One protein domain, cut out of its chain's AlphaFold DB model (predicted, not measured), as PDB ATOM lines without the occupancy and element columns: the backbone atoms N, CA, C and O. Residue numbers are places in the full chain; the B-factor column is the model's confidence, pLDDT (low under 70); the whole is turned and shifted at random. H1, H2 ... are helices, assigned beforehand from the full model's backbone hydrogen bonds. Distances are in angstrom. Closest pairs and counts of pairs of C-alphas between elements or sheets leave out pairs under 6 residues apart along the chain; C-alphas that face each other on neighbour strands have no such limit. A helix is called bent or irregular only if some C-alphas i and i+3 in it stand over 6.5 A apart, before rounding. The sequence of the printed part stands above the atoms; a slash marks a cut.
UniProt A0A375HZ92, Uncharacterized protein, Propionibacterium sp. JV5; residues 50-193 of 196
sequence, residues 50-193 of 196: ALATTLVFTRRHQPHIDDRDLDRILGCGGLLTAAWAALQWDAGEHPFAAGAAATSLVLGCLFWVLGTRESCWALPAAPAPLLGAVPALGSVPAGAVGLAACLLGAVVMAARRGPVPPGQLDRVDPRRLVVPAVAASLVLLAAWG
ATOM      1  N   ALA A  50      31.615  20.546 -13.302       96.25
ATOM      2  CA  ALA A  50      31.562  19.704 -14.494       96.25
ATOM      3  C   ALA A  50      32.859  18.898 -14.669       96.25
ATOM      4  O   ALA A  50      32.817  17.689 -14.922       96.25
ATOM      5  N   LEU A  51      34.011  19.543 -14.471       96.75
ATOM      6  CA  LEU A  51      35.316  18.895 -14.525       96.75
ATOM      7  C   LEU A  51      35.476  17.854 -13.408       96.75
ATOM      8  O   LEU A  51      35.838  16.717 -13.700       96.75
ATOM      9  N   ALA A  52      35.146  18.194 -12.160       95.06
ATOM     10  CA  ALA A  52      35.205  17.283 -11.015       95.06
ATOM     11  C   ALA A  52      34.330  16.041 -11.237       95.06
ATOM     12  O   ALA A  52      34.797  14.912 -11.094       95.06
ATOM     13  N   THR A  53      33.082  16.249 -11.663       94.50
ATOM     14  CA  THR A  53      32.132  15.174 -11.979       94.50
ATOM     15  C   THR A  53      32.696  14.258 -13.062       94.50
ATOM     16  O   THR A  53      32.695  13.036 -12.923       94.50
ATOM     17  N   THR A  54      33.260  14.842 -14.119       95.19
ATOM     18  CA  THR A  54      33.872  14.073 -15.205       95.19
ATOM     19  C   THR A  54      35.085  13.277 -14.727       95.19
ATOM     20  O   THR A  54      35.241  12.111 -15.083       95.19
ATOM     21  N   LEU A  55      35.933  13.857 -13.880       93.75
ATOM     22  CA  LEU A  55      37.103  13.175 -13.325       93.75
ATOM     23  C   LEU A  55      36.720  12.004 -12.404       93.75
ATOM     24  O   LEU A  55      37.399  10.978 -12.415       93.75
ATOM     25  N   VAL A  56      35.624  12.123 -11.649       92.12
ATOM     26  CA  VAL A  56      35.101  11.040 -10.797       92.12
ATOM     27  C   VAL A  56      34.518   9.897 -11.634       92.12
ATOM     28  O   VAL A  56      34.773   8.728 -11.342       92.12
ATOM     29  N   PHE A  57      33.779  10.218 -12.700       93.06
ATOM     30  CA  PHE A  57      33.057   9.230 -13.515       93.06
ATOM     31  C   PHE A  57      33.798   8.751 -14.771       93.06
ATOM     32  O   PHE A  57      33.222   8.030 -15.590       93.06
ATOM     33  N   THR A  58      35.076   9.090 -14.920       93.44
ATOM     34  CA  THR A  58      35.936   8.547 -15.981       93.44
ATOM     35  C   THR A  58      36.845   7.439 -15.461       93.44
ATOM     36  O   THR A  58      37.144   7.343 -14.267       93.44
ATOM     37  N   ARG A  59      37.291   6.554 -16.359       91.00
ATOM     38  CA  ARG A  59      38.255   5.504 -16.010       91.00
ATOM     39  C   ARG A  59      39.545   6.125 -15.468       91.00
ATOM     40  O   ARG A  59      40.099   7.043 -16.070       91.00
ATOM     41  N   ARG A  60      40.068   5.590 -14.368       87.94
ATOM     42  CA  ARG A  60      41.316   6.060 -13.756       87.94
ATOM     43  C   ARG A  60      42.202   4.891 -13.341       87.94
ATOM     44  O   ARG A  60      41.710   3.818 -13.007       87.94
ATOM     45  N   HIS A  61      43.514   5.098 -13.388       80.56
ATOM     46  CA  HIS A  61      44.477   4.116 -12.901       80.56
ATOM     47  C   HIS A  61      44.724   4.385 -11.417       80.56
ATOM     48  O   HIS A  61      45.407   5.345 -11.073       80.56
ATOM     49  N   GLN A  62      44.099   3.604 -10.537       67.44
ATOM     50  CA  GLN A  62      44.232   3.772  -9.091       67.44
ATOM     51  C   GLN A  62      45.174   2.717  -8.511       67.44
ATOM     52  O   GLN A  62      44.858   1.530  -8.617       67.44
ATOM     53  N   PRO A  63      46.283   3.116  -7.861       65.56
ATOM     54  CA  PRO A  63      46.973   2.216  -6.950       65.56
ATOM     55  C   PRO A  63      46.048   1.887  -5.771       65.56
ATOM     56  O   PRO A  63      45.222   2.710  -5.363       65.56
ATOM     57  N   HIS A  64      46.164   0.672  -5.241       65.56
ATOM     58  CA  HIS A  64      45.371   0.226  -4.099       65.56
ATOM     59  C   HIS A  64      45.921   0.858  -2.812       65.56
ATOM     60  O   HIS A  64      46.731   0.261  -2.110       65.56
ATOM     61  N   ILE A  65      45.527   2.106  -2.560       68.12
ATOM     62  CA  ILE A  65      45.779   2.824  -1.310       68.12
ATOM     63  C   ILE A  65      44.447   2.844  -0.556       68.12
ATOM     64  O   ILE A  65      43.564   3.631  -0.892       68.12
ATOM     65  N   ASP A  66      44.285   1.932   0.403       72.75
ATOM     66  CA  ASP A  66      43.178   1.919   1.372       72.75
ATOM     67  C   ASP A  66      43.756   2.281   2.746       72.75
ATOM     68  O   ASP A  66      43.979   1.423   3.599       72.75
ATOM     69  N   ASP A  67      44.097   3.562   2.912       86.81
ATOM     70  CA  ASP A  67      44.592   4.106   4.175       86.81
ATOM     71  C   ASP A  67      43.511   4.980   4.814       86.81
ATOM     72  O   ASP A  67      43.359   6.175   4.543       86.81
ATOM     73  N   ARG A  68      42.726   4.344   5.682       86.69
ATOM     74  CA  ARG A  68      41.609   4.995   6.373       86.69
ATOM     75  C   ARG A  68      42.058   6.074   7.345       86.69
ATOM     76  O   ARG A  68      41.269   6.972   7.644       86.69
ATOM     77  N   ASP A  69      43.267   5.973   7.877       91.12
ATOM     78  CA  ASP A  69      43.773   6.979   8.799       91.12
ATOM     79  C   ASP A  69      44.224   8.209   8.015       91.12
ATOM     80  O   ASP A  69      43.880   9.328   8.399       91.12
ATOM     81  N   LEU A  70      44.835   8.016   6.844       91.69
ATOM     82  CA  LEU A  70      45.112   9.105   5.910       91.69
ATOM     83  C   LEU A  70      43.830   9.827   5.457       91.69
ATOM     84  O   LEU A  70      43.786  11.058   5.481       91.69
ATOM     85  N   ASP A  71      42.773   9.085   5.106       92.69
ATOM     86  CA  ASP A  71      41.466   9.652   4.733       92.69
ATOM     87  C   ASP A  71      40.901  10.562   5.833       92.69
ATOM     88  O   ASP A  71      40.412  11.662   5.564       92.69
ATOM     89  N   ARG A  72      40.999  10.123   7.093       92.69
ATOM     90  CA  ARG A  72      40.538  10.884   8.263       92.69
ATOM     91  C   ARG A  72      41.415  12.090   8.552       92.69
ATOM     92  O   ARG A  72      40.872  13.133   8.907       92.69
ATOM     93  N   ILE A  73      42.735  11.970   8.409       95.06
ATOM     94  CA  ILE A  73      43.678  13.077   8.611       95.06
ATOM     95  C   ILE A  73      43.407  14.175   7.584       95.06
ATOM     96  O   ILE A  73      43.246  15.336   7.958       95.06
ATOM     97  N   LEU A  74      43.286  13.820   6.303       94.88
ATOM     98  CA  LEU A  74      42.992  14.781   5.239       94.88
ATOM     99  C   LEU A  74      41.569  15.334   5.344       94.88
ATOM    100  O   LEU A  74      41.364  16.531   5.150       94.88
ATOM    101  N   GLY A  75      40.603  14.490   5.715       95.38
ATOM    102  CA  GLY A  75      39.235  14.908   6.003       95.38
ATOM    103  C   GLY A  75      39.177  15.941   7.129       95.38
ATOM    104  O   GLY A  75      38.669  17.042   6.924       95.38
ATOM    105  N   CYS A  76      39.773  15.639   8.289       95.81
ATOM    106  CA  CYS A  76      39.898  16.581   9.407       95.81
ATOM    107  C   CYS A  76      40.631  17.853   8.990       95.81
ATOM    108  O   CYS A  76      40.166  18.946   9.290       95.81
ATOM    109  N   GLY A  77      41.759  17.720   8.288       96.44
ATOM    110  CA  GLY A  77      42.561  18.849   7.827       96.44
ATOM    111  C   GLY A  77      41.754  19.801   6.948       96.44
ATOM    112  O   GLY A  77      41.758  21.004   7.192       96.44
ATOM    113  N   GLY A  78      40.996  19.275   5.980       96.06
ATOM    114  CA  GLY A  78      40.109  20.072   5.128       96.06
ATOM    115  C   GLY A  78      39.001  20.776   5.917       96.06
ATOM    116  O   GLY A  78      38.796  21.977   5.750       96.06
ATOM    117  N   LEU A  79      38.340  20.062   6.834       96.00
ATOM    118  CA  LEU A  79      37.272  20.616   7.677       96.00
ATOM    119  C   LEU A  79      37.787  21.705   8.636       96.00
ATOM    120  O   LEU A  79      37.181  22.769   8.741       96.00
ATOM    121  N   LEU A  80      38.926  21.475   9.295       96.06
ATOM    122  CA  LEU A  80      39.565  22.450  10.185       96.06
ATOM    123  C   LEU A  80      40.068  23.671   9.413       96.06
ATOM    124  O   LEU A  80      39.889  24.794   9.871       96.06
ATOM    125  N   THR A  81      40.637  23.467   8.222       95.38
ATOM    126  CA  THR A  81      41.056  24.569   7.344       95.38
ATOM    127  C   THR A  81      39.857  25.409   6.917       95.38
ATOM    128  O   THR A  81      39.953  26.632   6.882       95.38
ATOM    129  N   ALA A  82      38.716  24.777   6.628       94.88
ATOM    130  CA  ALA A  82      37.487  25.489   6.299       94.88
ATOM    131  C   ALA A  82      36.969  26.324   7.475       94.88
ATOM    132  O   ALA A  82      36.661  27.497   7.287       94.88
ATOM    133  N   ALA A  83      36.925  25.744   8.679       93.75
ATOM    134  CA  ALA A  83      36.528  26.451   9.895       93.75
ATOM    135  C   ALA A  83      37.456  27.638  10.186       93.75
ATOM    136  O   ALA A  83      36.992  28.748  10.432       93.75
ATOM    137  N   TRP A  84      38.769  27.414  10.110       93.56
ATOM    138  CA  TRP A  84      39.765  28.457  10.326       93.56
ATOM    139  C   TRP A  84      39.641  29.578   9.295       93.56
ATOM    140  O   TRP A  84      39.604  30.739   9.678       93.56
ATOM    141  N   ALA A  85      39.514  29.254   8.004       90.69
ATOM    142  CA  ALA A  85      39.342  30.259   6.956       90.69
ATOM    143  C   ALA A  85      38.035  31.049   7.127       90.69
ATOM    144  O   ALA A  85      38.034  32.259   6.927       90.69
ATOM    145  N   ALA A  86      36.945  30.387   7.531       88.88
ATOM    146  CA  ALA A  86      35.670  31.048   7.789       88.88
ATOM    147  C   ALA A  86      35.746  32.037   8.963       88.88
ATOM    148  O   ALA A  86      35.241  33.147   8.843       88.88
ATOM    149  N   LEU A  87      36.396  31.646  10.064       88.38
ATOM    150  CA  LEU A  87      36.474  32.439  11.294       88.38
ATOM    151  C   LEU A  87      37.557  33.524  11.251       88.38
ATOM    152  O   LEU A  87      37.334  34.642  11.694       88.38
ATOM    153  N   GLN A  88      38.751  33.189  10.763       89.25
ATOM    154  CA  GLN A  88      39.922  34.063  10.859       89.25
ATOM    155  C   GLN A  88      39.921  35.172   9.808       89.25
ATOM    156  O   GLN A  88      40.451  36.254  10.054       89.25
ATOM    157  N   TRP A  89      39.394  34.870   8.625       81.88
ATOM    158  CA  TRP A  89      39.406  35.763   7.469       81.88
ATOM    159  C   TRP A  89      38.023  36.292   7.130       81.88
ATOM    160  O   TRP A  89      37.856  36.778   6.022       81.88
ATOM    161  N   ASP A  90      37.056  36.136   8.036       77.25
ATOM    162  CA  ASP A  90      35.657  36.512   7.853       77.25
ATOM    163  C   ASP A  90      35.142  36.195   6.438       77.25
ATOM    164  O   ASP A  90      35.064  37.043   5.540       77.25
ATOM    165  N   ALA A  91      34.823  34.921   6.198       78.00
ATOM    166  CA  ALA A  91      34.278  34.498   4.906       78.00
ATOM    167  C   ALA A  91      32.994  35.267   4.525       78.00
ATOM    168  O   ALA A  91      32.667  35.355   3.340       78.00
ATOM    169  N   GLY A  92      32.300  35.849   5.508       71.88
ATOM    170  CA  GLY A  92      31.162  36.738   5.323       71.88
ATOM    171  C   GLY A  92      31.520  38.128   4.797       71.88
ATOM    172  O   GLY A  92      30.613  38.913   4.564       71.88
ATOM    173  N   GLU A  93      32.793  38.440   4.555       78.88
ATOM    174  CA  GLU A  93      33.230  39.724   3.987       78.88
ATOM    175  C   GLU A  93      34.272  39.560   2.869       78.88
ATOM    176  O   GLU A  93      34.360  40.392   1.960       78.88
ATOM    177  N   HIS A  94      35.034  38.462   2.874       84.88
ATOM    178  CA  HIS A  94      36.152  38.245   1.957       84.88
ATOM    179  C   HIS A  94      35.873  37.140   0.912       84.88
ATOM    180  O   HIS A  94      35.941  35.948   1.231       84.88
ATOM    181  N   PRO A  95      35.673  37.481  -0.384       84.19
ATOM    182  CA  PRO A  95      35.305  36.513  -1.427       84.19
ATOM    183  C   PRO A  95      36.288  35.349  -1.590       84.19
ATOM    184  O   PRO A  95      35.875  34.201  -1.772       84.19
ATOM    185  N   PHE A  96      37.594  35.626  -1.507       88.19
ATOM    186  CA  PHE A  96      38.624  34.592  -1.599       88.19
ATOM    187  C   PHE A  96      38.623  33.671  -0.377       88.19
ATOM    188  O   PHE A  96      38.716  32.456  -0.541       88.19
ATOM    189  N   ALA A  97      38.450  34.220   0.829       89.44
ATOM    190  CA  ALA A  97      38.342  33.428   2.051       89.44
ATOM    191  C   ALA A  97      37.115  32.509   2.005       89.44
ATOM    192  O   ALA A  97      37.235  31.321   2.290       89.44
ATOM    193  N   ALA A  98      35.971  33.009   1.528       89.12
ATOM    194  CA  ALA A  98      34.777  32.199   1.306       89.12
ATOM    195  C   ALA A  98      34.991  31.090   0.265       89.12
ATOM    196  O   ALA A  98      34.554  29.953   0.451       89.12
ATOM    197  N   GLY A  99      35.676  31.399  -0.841       90.75
ATOM    198  CA  GLY A  99      36.059  30.415  -1.856       90.75
ATOM    199  C   GLY A  99      36.976  29.325  -1.295       90.75
ATOM    200  O   GLY A  99      36.726  28.137  -1.513       90.75
ATOM    201  N   ALA A 100      37.998  29.717  -0.531       92.06
ATOM    202  CA  ALA A 100      38.935  28.813   0.128       92.06
ATOM    203  C   ALA A 100      38.238  27.942   1.178       92.06
ATOM    204  O   ALA A 100      38.363  26.720   1.132       92.06
ATOM    205  N   ALA A 101      37.435  28.542   2.057       93.94
ATOM    206  CA  ALA A 101      36.684  27.836   3.084       93.94
ATOM    207  C   ALA A 101      35.703  26.827   2.465       93.94
ATOM    208  O   ALA A 101      35.681  25.666   2.868       93.94
ATOM    209  N   ALA A 102      34.947  27.224   1.434       93.75
ATOM    210  CA  ALA A 102      34.014  26.334   0.742       93.75
ATOM    211  C   ALA A 102      34.735  25.168   0.050       93.75
ATOM    212  O   ALA A 102      34.286  24.023   0.111       93.75
ATOM    213  N   THR A 103      35.868  25.445  -0.598       94.38
ATOM    214  CA  THR A 103      36.655  24.422  -1.299       94.38
ATOM    215  C   THR A 103      37.285  23.444  -0.308       94.38
ATOM    216  O   THR A 103      37.165  22.235  -0.495       94.38
ATOM    217  N   SER A 104      37.871  23.936   0.786       95.88
ATOM    218  CA  SER A 104      38.412  23.094   1.860       95.88
ATOM    219  C   SER A 104      37.330  22.265   2.549       95.88
ATOM    220  O   SER A 104      37.564  21.093   2.839       95.88
ATOM    221  N   LEU A 105      36.127  22.823   2.740       96.19
ATOM    222  CA  LEU A 105      34.990  22.103   3.316       96.19
ATOM    223  C   LEU A 105      34.588  20.921   2.428       96.19
ATOM    224  O   LEU A 105      34.455  19.796   2.911       96.19
ATOM    225  N   VAL A 106      34.442  21.168   1.123       96.00
ATOM    226  CA  VAL A 106      34.126  20.131   0.135       96.00
ATOM    227  C   VAL A 106      35.210  19.062   0.094       96.00
ATOM    228  O   VAL A 106      34.888  17.877   0.143       96.00
ATOM    229  N   LEU A 107      36.486  19.449   0.038       95.62
ATOM    230  CA  LEU A 107      37.591  18.492   0.014       95.62
ATOM    231  C   LEU A 107      37.638  17.650   1.291       95.62
ATOM    232  O   LEU A 107      37.754  16.432   1.196       95.62
ATOM    233  N   GLY A 108      37.470  18.266   2.464       96.50
ATOM    234  CA  GLY A 108      37.394  17.552   3.739       96.50
ATOM    235  C   GLY A 108      36.255  16.528   3.766       96.50
ATOM    236  O   GLY A 108      36.459  15.379   4.158       96.50
ATOM    237  N   CYS A 109      35.073  16.906   3.267       96.12
ATOM    238  CA  CYS A 109      33.935  15.993   3.144       96.12
ATOM    239  C   CYS A 109      34.217  14.845   2.165       96.12
ATOM    240  O   CYS A 109      33.943  13.690   2.484       96.12
ATOM    241  N   LEU A 110      34.783  15.138   0.991       95.00
ATOM    242  CA  LEU A 110      35.111  14.120  -0.008       95.00
ATOM    243  C   LEU A 110      36.141  13.123   0.537       95.00
ATOM    244  O   LEU A 110      35.889  11.920   0.481       95.00
ATOM    245  N   PHE A 111      37.238  13.598   1.139       94.94
ATOM    246  CA  PHE A 111      38.252  12.725   1.738       94.94
ATOM    247  C   PHE A 111      37.671  11.824   2.823       94.94
ATOM    248  O   PHE A 111      37.985  10.641   2.864       94.94
ATOM    249  N   TRP A 112      36.770  12.341   3.655       94.75
ATOM    250  CA  TRP A 112      36.151  11.540   4.704       94.75
ATOM    251  C   TRP A 112      35.176  10.482   4.162       94.75
ATOM    252  O   TRP A 112      35.133   9.345   4.641       94.75
ATOM    253  N   VAL A 113      34.352  10.860   3.180       93.88
ATOM    254  CA  VAL A 113      33.245  10.028   2.685       93.88
ATOM    255  C   VAL A 113      33.716   9.031   1.631       93.88
ATOM    256  O   VAL A 113      33.406   7.845   1.743       93.88
ATOM    257  N   LEU A 114      34.448   9.510   0.624       91.56
ATOM    258  CA  LEU A 114      34.897   8.728  -0.532       91.56
ATOM    259  C   LEU A 114      36.345   8.238  -0.398       91.56
ATOM    260  O   LEU A 114      36.784   7.399  -1.178       91.56
ATOM    261  N   GLY A 115      37.100   8.770   0.561       90.62
ATOM    262  CA  GLY A 115      38.510   8.445   0.726       90.62
ATOM    263  C   GLY A 115      39.424   9.167  -0.262       90.62
ATOM    264  O   GLY A 115      39.003   9.767  -1.259       90.62
ATOM    265  N   THR A 116      40.717   9.103   0.019       89.31
ATOM    266  CA  THR A 116      41.813   9.637  -0.797       89.31
ATOM    267  C   THR A 116      41.847   9.034  -2.182       89.31
ATOM    268  O   THR A 116      42.007   9.765  -3.164       89.31
ATOM    269  N   ARG A 117      41.624   7.718  -2.266       85.31
ATOM    270  CA  ARG A 117      41.557   6.961  -3.516       85.31
ATOM    271  C   ARG A 117      40.703   7.695  -4.541       85.31
ATOM    272  O   ARG A 117      41.143   7.908  -5.670       85.31
ATOM    273  N   GLU A 118      39.498   8.091  -4.155       88.06
ATOM    274  CA  GLU A 118      38.525   8.696  -5.055       88.06
ATOM    275  C   GLU A 118      38.662  10.215  -5.159       88.06
ATOM    276  O   GLU A 118      38.626  10.766  -6.263       88.06
ATOM    277  N   SER A 119      38.861  10.878  -4.022       90.38
ATOM    278  CA  SER A 119      38.827  12.338  -3.906       90.38
ATOM    279  C   SER A 119      40.017  13.012  -4.578       90.38
ATOM    280  O   SER A 119      39.859  14.070  -5.190       90.38
ATOM    281  N   CYS A 120      41.197  12.379  -4.560       90.44
ATOM    282  CA  CYS A 120      42.393  12.924  -5.206       90.44
ATOM    283  C   CYS A 120      42.214  13.128  -6.717       90.44
ATOM    284  O   CYS A 120      42.839  14.010  -7.301       90.44
ATOM    285  N   TRP A 121      41.326  12.362  -7.358       90.00
ATOM    286  CA  TRP A 121      41.037  12.540  -8.780       90.00
ATOM    287  C   TRP A 121      40.203  13.777  -9.084       90.00
ATOM    288  O   TRP A 121      40.285  14.272 -10.202       90.00
ATOM    289  N   ALA A 122      39.438  14.290  -8.120       90.25
ATOM    290  CA  ALA A 122      38.680  15.526  -8.274       90.25
ATOM    291  C   ALA A 122      39.527  16.782  -7.989       90.25
ATOM    292  O   ALA A 122      39.143  17.873  -8.408       90.25
ATOM    293  N   LEU A 123      40.694  16.647  -7.338       91.06
ATOM    294  CA  LEU A 123      41.575  17.773  -6.987       91.06
ATOM    295  C   LEU A 123      41.947  18.696  -8.157       91.06
ATOM    296  O   LEU A 123      41.952  19.906  -7.939       91.06
ATOM    297  N   PRO A 124      42.202  18.212  -9.392       92.69
ATOM    298  CA  PRO A 124      42.493  19.098 -10.519       92.69
ATOM    299  C   PRO A 124      41.378  20.105 -10.835       92.69
ATOM    300  O   PRO A 124      41.635  21.089 -11.520       92.69
ATOM    301  N   ALA A 125      40.154  19.885 -10.344       93.94
ATOM    302  CA  ALA A 125      39.043  20.818 -10.488       93.94
ATOM    303  C   ALA A 125      38.952  21.863  -9.361       93.94
ATOM    304  O   ALA A 125      38.297  22.888  -9.543       93.94
ATOM    305  N   ALA A 126      39.617  21.645  -8.220       92.69
ATOM    306  CA  ALA A 126      39.592  22.548  -7.067       92.69
ATOM    307  C   ALA A 126      40.110  23.977  -7.350       92.69
ATOM    308  O   ALA A 126      39.584  24.911  -6.747       92.69
ATOM    309  N   PRO A 127      41.076  24.211  -8.266       94.25
ATOM    310  CA  PRO A 127      41.502  25.569  -8.595       94.25
ATOM    311  C   PRO A 127      40.398  26.429  -9.217       94.25
ATOM    312  O   PRO A 127      40.393  27.633  -8.999       94.25
ATOM    313  N   ALA A 128      39.460  25.847  -9.970       93.50
ATOM    314  CA  ALA A 128      38.430  26.611 -10.676       93.50
ATOM    315  C   ALA A 128      37.597  27.512  -9.737       93.50
ATOM    316  O   ALA A 128      37.606  28.727  -9.949       93.50
ATOM    317  N   PRO A 129      36.951  27.002  -8.667       89.88
ATOM    318  CA  PRO A 129      36.212  27.856  -7.736       89.88
ATOM    319  C   PRO A 129      37.090  28.894  -7.021       89.88
ATOM    320  O   PRO A 129      36.618  29.989  -6.720       89.88
ATOM    321  N   LEU A 130      38.372  28.595  -6.778       91.69
ATOM    322  CA  LEU A 130      39.310  29.545  -6.167       91.69
ATOM    323  C   LEU A 130      39.672  30.685  -7.123       91.69
ATOM    324  O   LEU A 130      39.689  31.841  -6.716       91.69
ATOM    325  N   LEU A 131      39.910  30.376  -8.400       92.44
ATOM    326  CA  LEU A 131      40.167  31.375  -9.438       92.44
ATOM    327  C   LEU A 131      38.950  32.278  -9.646       92.44
ATOM    328  O   LEU A 131      39.113  33.488  -9.762       92.44
ATOM    329  N   GLY A 132      37.735  31.726  -9.598       88.94
ATOM    330  CA  GLY A 132      36.505  32.521  -9.643       88.94
ATOM    331  C   GLY A 132      36.334  33.481  -8.463       88.94
ATOM    332  O   GLY A 132      35.653  34.498  -8.598       88.94
ATOM    333  N   ALA A 133      36.975  33.193  -7.328       87.88
ATOM    334  CA  ALA A 133      36.992  34.061  -6.155       87.88
ATOM    335  C   ALA A 133      38.068  35.165  -6.220       87.88
ATOM    336  O   ALA A 133      38.052  36.081  -5.397       87.88
ATOM    337  N   VAL A 134      38.988  35.115  -7.193       90.19
ATOM    338  CA  VAL A 134      39.984  36.171  -7.426       90.19
ATOM    339  C   VAL A 134      39.320  37.334  -8.179       90.19
ATOM    340  O   VAL A 134      38.845  37.129  -9.298       90.19
ATOM    341  N   PRO A 135      39.333  38.576  -7.651       85.75
ATOM    342  CA  PRO A 135      38.636  39.708  -8.271       85.75
ATOM    343  C   PRO A 135      39.007  39.950  -9.741       85.75
ATOM    344  O   PRO A 135      38.131  40.171 -10.574       85.75
ATOM    345  N   ALA A 136      40.294  39.825 -10.086       87.81
ATOM    346  CA  ALA A 136      40.792  40.011 -11.452       87.81
ATOM    347  C   ALA A 136      40.250  38.974 -12.460       87.81
ATOM    348  O   ALA A 136      40.151  39.262 -13.650       87.81
ATOM    349  N   LEU A 137      39.875  37.782 -11.988       90.50
ATOM    350  CA  LEU A 137      39.325  36.687 -12.800       90.50
ATOM    351  C   LEU A 137      37.801  36.557 -12.659       90.50
ATOM    352  O   LEU A 137      37.187  35.663 -13.245       90.50
ATOM    353  N   GLY A 138      37.189  37.469 -11.905       86.88
ATOM    354  CA  GLY A 138      35.768  37.489 -11.600       86.88
ATOM    355  C   GLY A 138      34.876  38.137 -12.662       86.88
ATOM    356  O   GLY A 138      33.653  38.161 -12.521       86.88
ATOM    357  N   SER A 139      35.460  38.694 -13.722       92.56
ATOM    358  CA  SER A 139      34.698  39.296 -14.819       92.56
ATOM    359  C   SER A 139      33.969  38.229 -15.646       92.56
ATOM    360  O   SER A 139      34.408  37.083 -15.722       92.56
ATOM    361  N   VAL A 140      32.863  38.594 -16.304       95.31
ATOM    362  CA  VAL A 140      32.119  37.669 -17.184       95.31
ATOM    363  C   VAL A 140      33.008  37.074 -18.291       95.31
ATOM    364  O   VAL A 140      32.955  35.859 -18.478       95.31
ATOM    365  N   PRO A 141      33.878  37.842 -18.983       96.12
ATOM    366  CA  PRO A 141      34.790  37.267 -19.973       96.12
ATOM    367  C   PRO A 141      35.767  36.254 -19.367       96.12
ATOM    368  O   PRO A 141      35.946  35.172 -19.923       96.12
ATOM    369  N   ALA A 142      36.363  36.563 -18.210       94.50
ATOM    370  CA  ALA A 142      37.268  35.639 -17.529       94.50
ATOM    371  C   ALA A 142      36.536  34.369 -17.063       94.50
ATOM    372  O   ALA A 142      37.041  33.265 -17.260       94.50
ATOM    373  N   GLY A 143      35.319  34.512 -16.533       95.62
ATOM    374  CA  GLY A 143      34.438  33.399 -16.184       95.62
ATOM    375  C   GLY A 143      34.080  32.518 -17.382       95.62
ATOM    376  O   GLY A 143      34.129  31.295 -17.276       95.62
ATOM    377  N   ALA A 144      33.790  33.114 -18.541       96.75
ATOM    378  CA  ALA A 144      33.508  32.382 -19.774       96.75
ATOM    379  C   ALA A 144      34.719  31.572 -20.252       96.75
ATOM    380  O   ALA A 144      34.571  30.404 -20.613       96.75
ATOM    381  N   VAL A 145      35.920  32.159 -20.196       96.75
ATOM    382  CA  VAL A 145      37.176  31.457 -20.498       96.75
ATOM    383  C   VAL A 145      37.401  30.308 -19.515       96.75
ATOM    384  O   VAL A 145      37.709  29.197 -19.942       96.75
ATOM    385  N   GLY A 146      37.193  30.541 -18.217       95.56
ATOM    386  CA  GLY A 146      37.313  29.517 -17.181       95.56
ATOM    387  C   GLY A 146      36.354  28.345 -17.380       95.56
ATOM    388  O   GLY A 146      36.773  27.187 -17.352       95.56
ATOM    389  N   LEU A 147      35.082  28.637 -17.659       97.31
ATOM    390  CA  LEU A 147      34.070  27.635 -17.984       97.31
ATOM    391  C   LEU A 147      34.465  26.835 -19.229       97.31
ATOM    392  O   LEU A 147      34.481  25.607 -19.178       97.31
ATOM    393  N   ALA A 148      34.824  27.512 -20.322       97.69
ATOM    394  CA  ALA A 148      35.231  26.859 -21.563       97.69
ATOM    395  C   ALA A 148      36.459  25.960 -21.361       97.69
ATOM    396  O   ALA A 148      36.466  24.822 -21.826       97.69
ATOM    397  N   ALA A 149      37.466  26.427 -20.617       97.19
ATOM    398  CA  ALA A 149      38.659  25.651 -20.295       97.19
ATOM    399  C   ALA A 149      38.323  24.398 -19.472       97.19
ATOM    400  O   ALA A 149      38.794  23.304 -19.789       97.19
ATOM    401  N   CYS A 150      37.464  24.529 -18.456       97.62
ATOM    402  CA  CYS A 150      37.032  23.394 -17.642       97.62
ATOM    403  C   CYS A 150      36.210  22.383 -18.448       97.62
ATOM    404  O   CYS A 150      36.442  21.180 -18.336       97.62
ATOM    405  N   LEU A 151      35.279  22.852 -19.286       97.94
ATOM    406  CA  LEU A 151      34.472  21.995 -20.154       97.94
ATOM    407  C   LEU A 151      35.332  21.284 -21.200       97.94
ATOM    408  O   LEU A 151      35.151  20.092 -21.428       97.94
ATOM    409  N   LEU A 152      36.304  21.974 -21.795       97.75
ATOM    410  CA  LEU A 152      37.249  21.361 -22.722       97.75
ATOM    411  C   LEU A 152      38.093  20.298 -22.014       97.75
ATOM    412  O   LEU A 152      38.229  19.188 -22.524       97.75
ATOM    413  N   GLY A 153      38.590  20.588 -20.809       96.56
ATOM    414  CA  GLY A 153      39.270  19.605 -19.966       96.56
ATOM    415  C   GLY A 153      38.394  18.385 -19.676       96.56
ATOM    416  O   GLY A 153      38.845  17.251 -19.841       96.56
ATOM    417  N   ALA A 154      37.126  18.604 -19.324       96.31
ATOM    418  CA  ALA A 154      36.153  17.546 -19.087       96.31
ATOM    419  C   ALA A 154      35.947  16.683 -20.341       96.31
ATOM    420  O   ALA A 154      36.121  15.467 -20.284       96.31
ATOM    421  N   VAL A 155      35.674  17.295 -21.495       96.94
ATOM    422  CA  VAL A 155      35.492  16.588 -22.773       96.94
ATOM    423  C   VAL A 155      36.737  15.783 -23.140       96.94
ATOM    424  O   VAL A 155      36.624  14.607 -23.485       96.94
ATOM    425  N   VAL A 156      37.931  16.370 -23.019       96.31
ATOM    426  CA  VAL A 156      39.192  15.677 -23.314       96.31
ATOM    427  C   VAL A 156      39.392  14.484 -22.376       96.31
ATOM    428  O   VAL A 156      39.792  13.413 -22.835       96.31
ATOM    429  N   MET A 157      39.100  14.623 -21.080       94.06
ATOM    430  CA  MET A 157      39.193  13.509 -20.129       94.06
ATOM    431  C   MET A 157      38.166  12.416 -20.425       94.06
ATOM    432  O   MET A 157      38.538  11.243 -20.471       94.06
ATOM    433  N   ALA A 158      36.913  12.786 -20.691       93.69
ATOM    434  CA  ALA A 158      35.855  11.853 -21.061       93.69
ATOM    435  C   ALA A 158      36.210  11.073 -22.333       93.69
ATOM    436  O   ALA A 158      36.126   9.844 -22.341       93.69
ATOM    437  N   ALA A 159      36.688  11.763 -23.371       94.62
ATOM    438  CA  ALA A 159      37.076  11.157 -24.641       94.62
ATOM    439  C   ALA A 159      38.291  10.227 -24.504       94.62
ATOM    440  O   ALA A 159      38.317   9.151 -25.094       94.62
ATOM    441  N   ARG A 160      39.302  10.620 -23.717       94.38
ATOM    442  CA  ARG A 160      40.541   9.838 -23.570       94.38
ATOM    443  C   ARG A 160      40.396   8.626 -22.659       94.38
ATOM    444  O   ARG A 160      41.080   7.629 -22.869       94.38
ATOM    445  N   ARG A 161      39.583   8.729 -21.608       91.81
ATOM    446  CA  ARG A 161      39.507   7.706 -20.552       91.81
ATOM    447  C   ARG A 161      38.280   6.815 -20.686       91.81
ATOM    448  O   ARG A 161      38.319   5.663 -20.257       91.81
ATOM    449  N   GLY A 162      37.212   7.322 -21.296       91.38
ATOM    450  CA  GLY A 162      35.925   6.644 -21.319       91.38
ATOM    451  C   GLY A 162      35.273   6.575 -19.930       91.38
ATOM    452  O   GLY A 162      35.819   7.084 -18.942       91.38
ATOM    453  N   PRO A 163      34.087   5.953 -19.841       90.19
ATOM    454  CA  PRO A 163      33.323   5.879 -18.606       90.19
ATOM    455  C   PRO A 163      34.003   4.995 -17.557       90.19
ATOM    456  O   PRO A 163      34.778   4.084 -17.866       90.19
ATOM    457  N   VAL A 164      33.669   5.261 -16.297       89.25
ATOM    458  CA  VAL A 164      34.098   4.474 -15.144       89.25
ATOM    459  C   VAL A 164      33.745   2.978 -15.303       89.25
ATOM    460  O   VAL A 164      32.586   2.645 -15.563       89.25
ATOM    461  N   PRO A 165      34.718   2.051 -15.175       87.19
ATOM    462  CA  PRO A 165      34.453   0.618 -15.235       87.19
ATOM    463  C   PRO A 165      33.790   0.093 -13.944       87.19
ATOM    464  O   PRO A 165      33.957   0.685 -12.872       87.19
ATOM    465  N   PRO A 166      33.078  -1.051 -14.013       80.94
ATOM    466  CA  PRO A 166      32.573  -1.741 -12.827       80.94
ATOM    467  C   PRO A 166      33.705  -2.049 -11.835       80.94
ATOM    468  O   PRO A 166      34.754  -2.543 -12.238       80.94
ATOM    469  N   GLY A 167      33.493  -1.757 -10.549       81.56
ATOM    470  CA  GLY A 167      34.471  -2.007  -9.477       81.56
ATOM    471  C   GLY A 167      35.468  -0.872  -9.200       81.56
ATOM    472  O   GLY A 167      36.295  -1.004  -8.304       81.56
ATOM    473  N   GLN A 168      35.409   0.247  -9.934       87.12
ATOM    474  CA  GLN A 168      36.225   1.432  -9.619       87.12
ATOM    475  C   GLN A 168      35.597   2.333  -8.541       87.12
ATOM    476  O   GLN A 168      36.332   3.061  -7.877       87.12
ATOM    477  N   LEU A 169      34.265   2.327  -8.423       87.88
ATOM    478  CA  LEU A 169      33.522   3.074  -7.406       87.88
ATOM    479  C   LEU A 169      33.203   2.150  -6.236       87.88
ATOM    480  O   LEU A 169      32.623   1.080  -6.453       87.88
ATOM    481  N   ASP A 170      33.532   2.584  -5.026       87.81
ATOM    482  CA  ASP A 170      33.266   1.810  -3.820       87.81
ATOM    483  C   ASP A 170      31.919   2.200  -3.200       87.81
ATOM    484  O   ASP A 170      31.400   3.301  -3.367       87.81
ATOM    485  N   ARG A 171      31.288   1.283  -2.467       88.94
ATOM    486  CA  ARG A 171      30.030   1.607  -1.785       88.94
ATOM    487  C   ARG A 171      30.283   2.647  -0.694       88.94
ATOM    488  O   ARG A 171      31.094   2.418   0.200       88.94
ATOM    489  N   VAL A 172      29.497   3.721  -0.695       89.62
ATOM    490  CA  VAL A 172      29.535   4.721   0.378       89.62
ATOM    491  C   VAL A 172      28.823   4.163   1.614       89.62
ATOM    492  O   VAL A 172      27.632   3.845   1.563       89.62
ATOM    493  N   ASP A 173      29.545   4.026   2.728       89.31
ATOM    494  CA  ASP A 173      28.956   3.665   4.024       89.31
ATOM    495  C   ASP A 173      28.211   4.883   4.606       89.31
ATOM    496  O   ASP A 173      28.853   5.901   4.885       89.31
ATOM    497  N   PRO A 174      26.885   4.804   4.842       88.38
ATOM    498  CA  PRO A 174      26.108   5.910   5.401       88.38
ATOM    499  C   PRO A 174      26.662   6.454   6.723       88.38
ATOM    500  O   PRO A 174      26.529   7.644   7.000       88.38
ATOM    501  N   ARG A 175      27.328   5.619   7.534       89.69
ATOM    502  CA  ARG A 175      27.932   6.049   8.806       89.69
ATOM    503  C   ARG A 175      29.039   7.082   8.601       89.69
ATOM    504  O   ARG A 175      29.271   7.908   9.481       89.69
ATOM    505  N   ARG A 176      29.694   7.078   7.435       88.75
ATOM    506  CA  ARG A 176      30.736   8.053   7.082       88.75
ATOM    507  C   ARG A 176      30.178   9.445   6.798       88.75
ATOM    508  O   ARG A 176      30.953  10.388   6.795       88.75
ATOM    509  N   LEU A 177      28.867   9.600   6.605       91.12
ATOM    510  CA  LEU A 177      28.246  10.903   6.337       91.12
ATOM    511  C   LEU A 177      28.025  11.732   7.608       91.12
ATOM    512  O   LEU A 177      27.939  12.952   7.520       91.12
ATOM    513  N   VAL A 178      27.959  11.093   8.781       93.19
ATOM    514  CA  VAL A 178      27.584  11.759  10.040       93.19
ATOM    515  C   VAL A 178      28.590  12.843  10.428       93.19
ATOM    516  O   VAL A 178      28.204  13.992  10.617       93.19
ATOM    517  N   VAL A 179      29.880  12.501  10.515       93.00
ATOM    518  CA  VAL A 179      30.919  13.455  10.944       93.00
ATOM    519  C   VAL A 179      31.048  14.640   9.972       93.00
ATOM    520  O   VAL A 179      30.980  15.775  10.444       93.00
ATOM    521  N   PRO A 180      31.145  14.440   8.642       93.31
ATOM    522  CA  PRO A 180      31.171  15.540   7.680       93.31
ATOM    523  C   PRO A 180      29.911  16.396   7.712       93.31
ATOM    524  O   PRO A 180      30.022  17.611   7.621       93.31
ATOM    525  N   ALA A 181      28.722  15.804   7.878       93.75
ATOM    526  CA  ALA A 181      27.476  16.566   7.949       93.75
ATOM    527  C   ALA A 181      27.436  17.480   9.181       93.75
ATOM    528  O   ALA A 181      27.089  18.657   9.063       93.75
ATOM    529  N   VAL A 182      27.834  16.967  10.351       94.94
ATOM    530  CA  VAL A 182      27.925  17.765  11.581       94.94
ATOM    531  C   VAL A 182      28.970  18.868  11.421       94.94
ATOM    532  O   VAL A 182      28.668  20.034  11.660       94.94
ATOM    533  N   ALA A 183      30.175  18.526  10.957       94.00
ATOM    534  CA  ALA A 183      31.249  19.494  10.762       94.00
ATOM    535  C   ALA A 183      30.873  20.583   9.747       94.00
ATOM    536  O   ALA A 183      31.068  21.763  10.017       94.00
ATOM    537  N   ALA A 184      30.280  20.210   8.612       94.75
ATOM    538  CA  ALA A 184      29.829  21.157   7.601       94.75
ATOM    539  C   ALA A 184      28.739  22.089   8.128       94.75
ATOM    540  O   ALA A 184      28.793  23.287   7.869       94.75
ATOM    541  N   SER A 185      27.799  21.566   8.920       94.38
ATOM    542  CA  SER A 185      26.775  22.387   9.570       94.38
ATOM    543  C   SER A 185      27.407  23.410  10.515       94.38
ATOM    544  O   SER A 185      27.065  24.584  10.455       94.38
ATOM    545  N   LEU A 186      28.376  22.995  11.340       92.81
ATOM    546  CA  LEU A 186      29.093  23.897  12.248       92.81
ATOM    547  C   LEU A 186      29.897  24.965  11.496       92.81
ATOM    548  O   LEU A 186      29.845  26.133  11.869       92.81
ATOM    549  N   VAL A 187      30.603  24.586  10.426       92.44
ATOM    550  CA  VAL A 187      31.371  25.526   9.592       92.44
ATOM    551  C   VAL A 187      30.452  26.540   8.920       92.44
ATOM    552  O   VAL A 187      30.757  27.726   8.932       92.44
ATOM    553  N   LEU A 188      29.322  26.099   8.363       92.12
ATOM    554  CA  LEU A 188      28.350  27.004   7.753       92.12
ATOM    555  C   LEU A 188      27.744  27.945   8.798       92.12
ATOM    556  O   LEU A 188      27.702  29.146   8.565       92.12
ATOM    557  N   LEU A 189      27.345  27.440   9.969       89.81
ATOM    558  CA  LEU A 189      26.835  28.283  11.058       89.81
ATOM    559  C   LEU A 189      27.857  29.334  11.506       89.81
ATOM    560  O   LEU A 189      27.481  30.475  11.757       89.81
ATOM    561  N   ALA A 190      29.135  28.964  11.587       87.06
ATOM    562  CA  ALA A 190      30.209  29.897  11.901       87.06
ATOM    563  C   ALA A 190      30.396  30.949  10.794       87.06
ATOM    564  O   ALA A 190      30.511  32.132  11.091       87.06
ATOM    565  N   ALA A 191      30.387  30.528   9.525       87.19
ATOM    566  CA  ALA A 191      30.592  31.410   8.377       87.19
ATOM    567  C   ALA A 191      29.455  32.423   8.179       87.19
ATOM    568  O   ALA A 191      29.704  33.544   7.753       87.19
ATOM    569  N   TRP A 192      28.212  32.038   8.477       86.12
ATOM    570  CA  TRP A 192      27.053  32.934   8.414       86.12
ATOM    571  C   TRP A 192      26.945  33.885   9.616       86.12
ATOM    572  O   TRP A 192      26.043  34.719   9.643       86.12
ATOM    573  N   GLY A 193      27.865  33.784  10.579       75.31
ATOM    574  CA  GLY A 193      27.842  34.550  11.815       75.31
ATOM    575  C   GLY A 193      26.788  34.011  12.781       75.31
ATOM    576  O   GLY A 193      25.591  33.987  12.494       75.31
TER     577      GLY A 193
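This is residues 50 to 193 of the 196 residues of an uncharacterized protein of Propionibacterium sp. JV5 (UniProt A0A375HZ92). Picture a flat slab of aligned helices: H3 packs with H2 and H6 as a three-helix bundle along one edge, and H5 runs along the opposite edge, with the short H1 and H4 between H5 and H3. The bundle is up and down, each helix running against the one before it. The printed part has 144 residues with six named helices, H1 to H6 in chain order, and no named strand: all helix. It is compact, with a radius of gyration of the C-alphas of 16.3 A and spans of 44 by 41 by 19 A.

Find C-alpha 95 at (35.305, 36.513, -1.427), where H3 begins; it runs 24.6 A to residue 119, with a kink of 95 degrees near residue 113, and is irregular, C-alphas 113 and 116 being 9.3 A apart. H2, residues 68 to 88, spans 29.5 A. H6, residues 174 to 191, spans 26.1 A to C-alpha 191 at (30.592, 31.410, 8.377); it is only just irregular, C-alphas 176 and 179 being 6.6 A apart. H5, residues 140 to 161, spans 31.0 A. Look for H1 at residues 50 to 57 and H4 at 127 to 132.

Start at H3, the hub. It touches H2 in a hairpin, opposite ways at a shallow tilt of 10 degrees; their closest C-alphas, Gly 75 and Gly 108, are 3.9 A apart. Residues 105 to 113 touch H6, closest at C-alphas Cys 109 and Pro 180, 5.3 A. Residues 96 to 103 touch H4, closest at C-alphas Gly 99 and Leu 130, 5.5 A. H4 and H5 only just touch, with 3 pairs of C-alphas within 8 A. H5 touches H1 with residues 150 to 158; H3 and H5 are apart. Every O i to N i+4 pair is within hydrogen-bond range in H1, H2, H4 and H5, against 18 of 21 in H3 and 11 of 14 in H6.

The farthest C-alphas, Arg 160 and Gly 193, are 45.0 A apart. The printed part has no cut. The link from H5 to H6, residues 162 to 173, is long. Expect low confidence at residues 62 to 65, under 70.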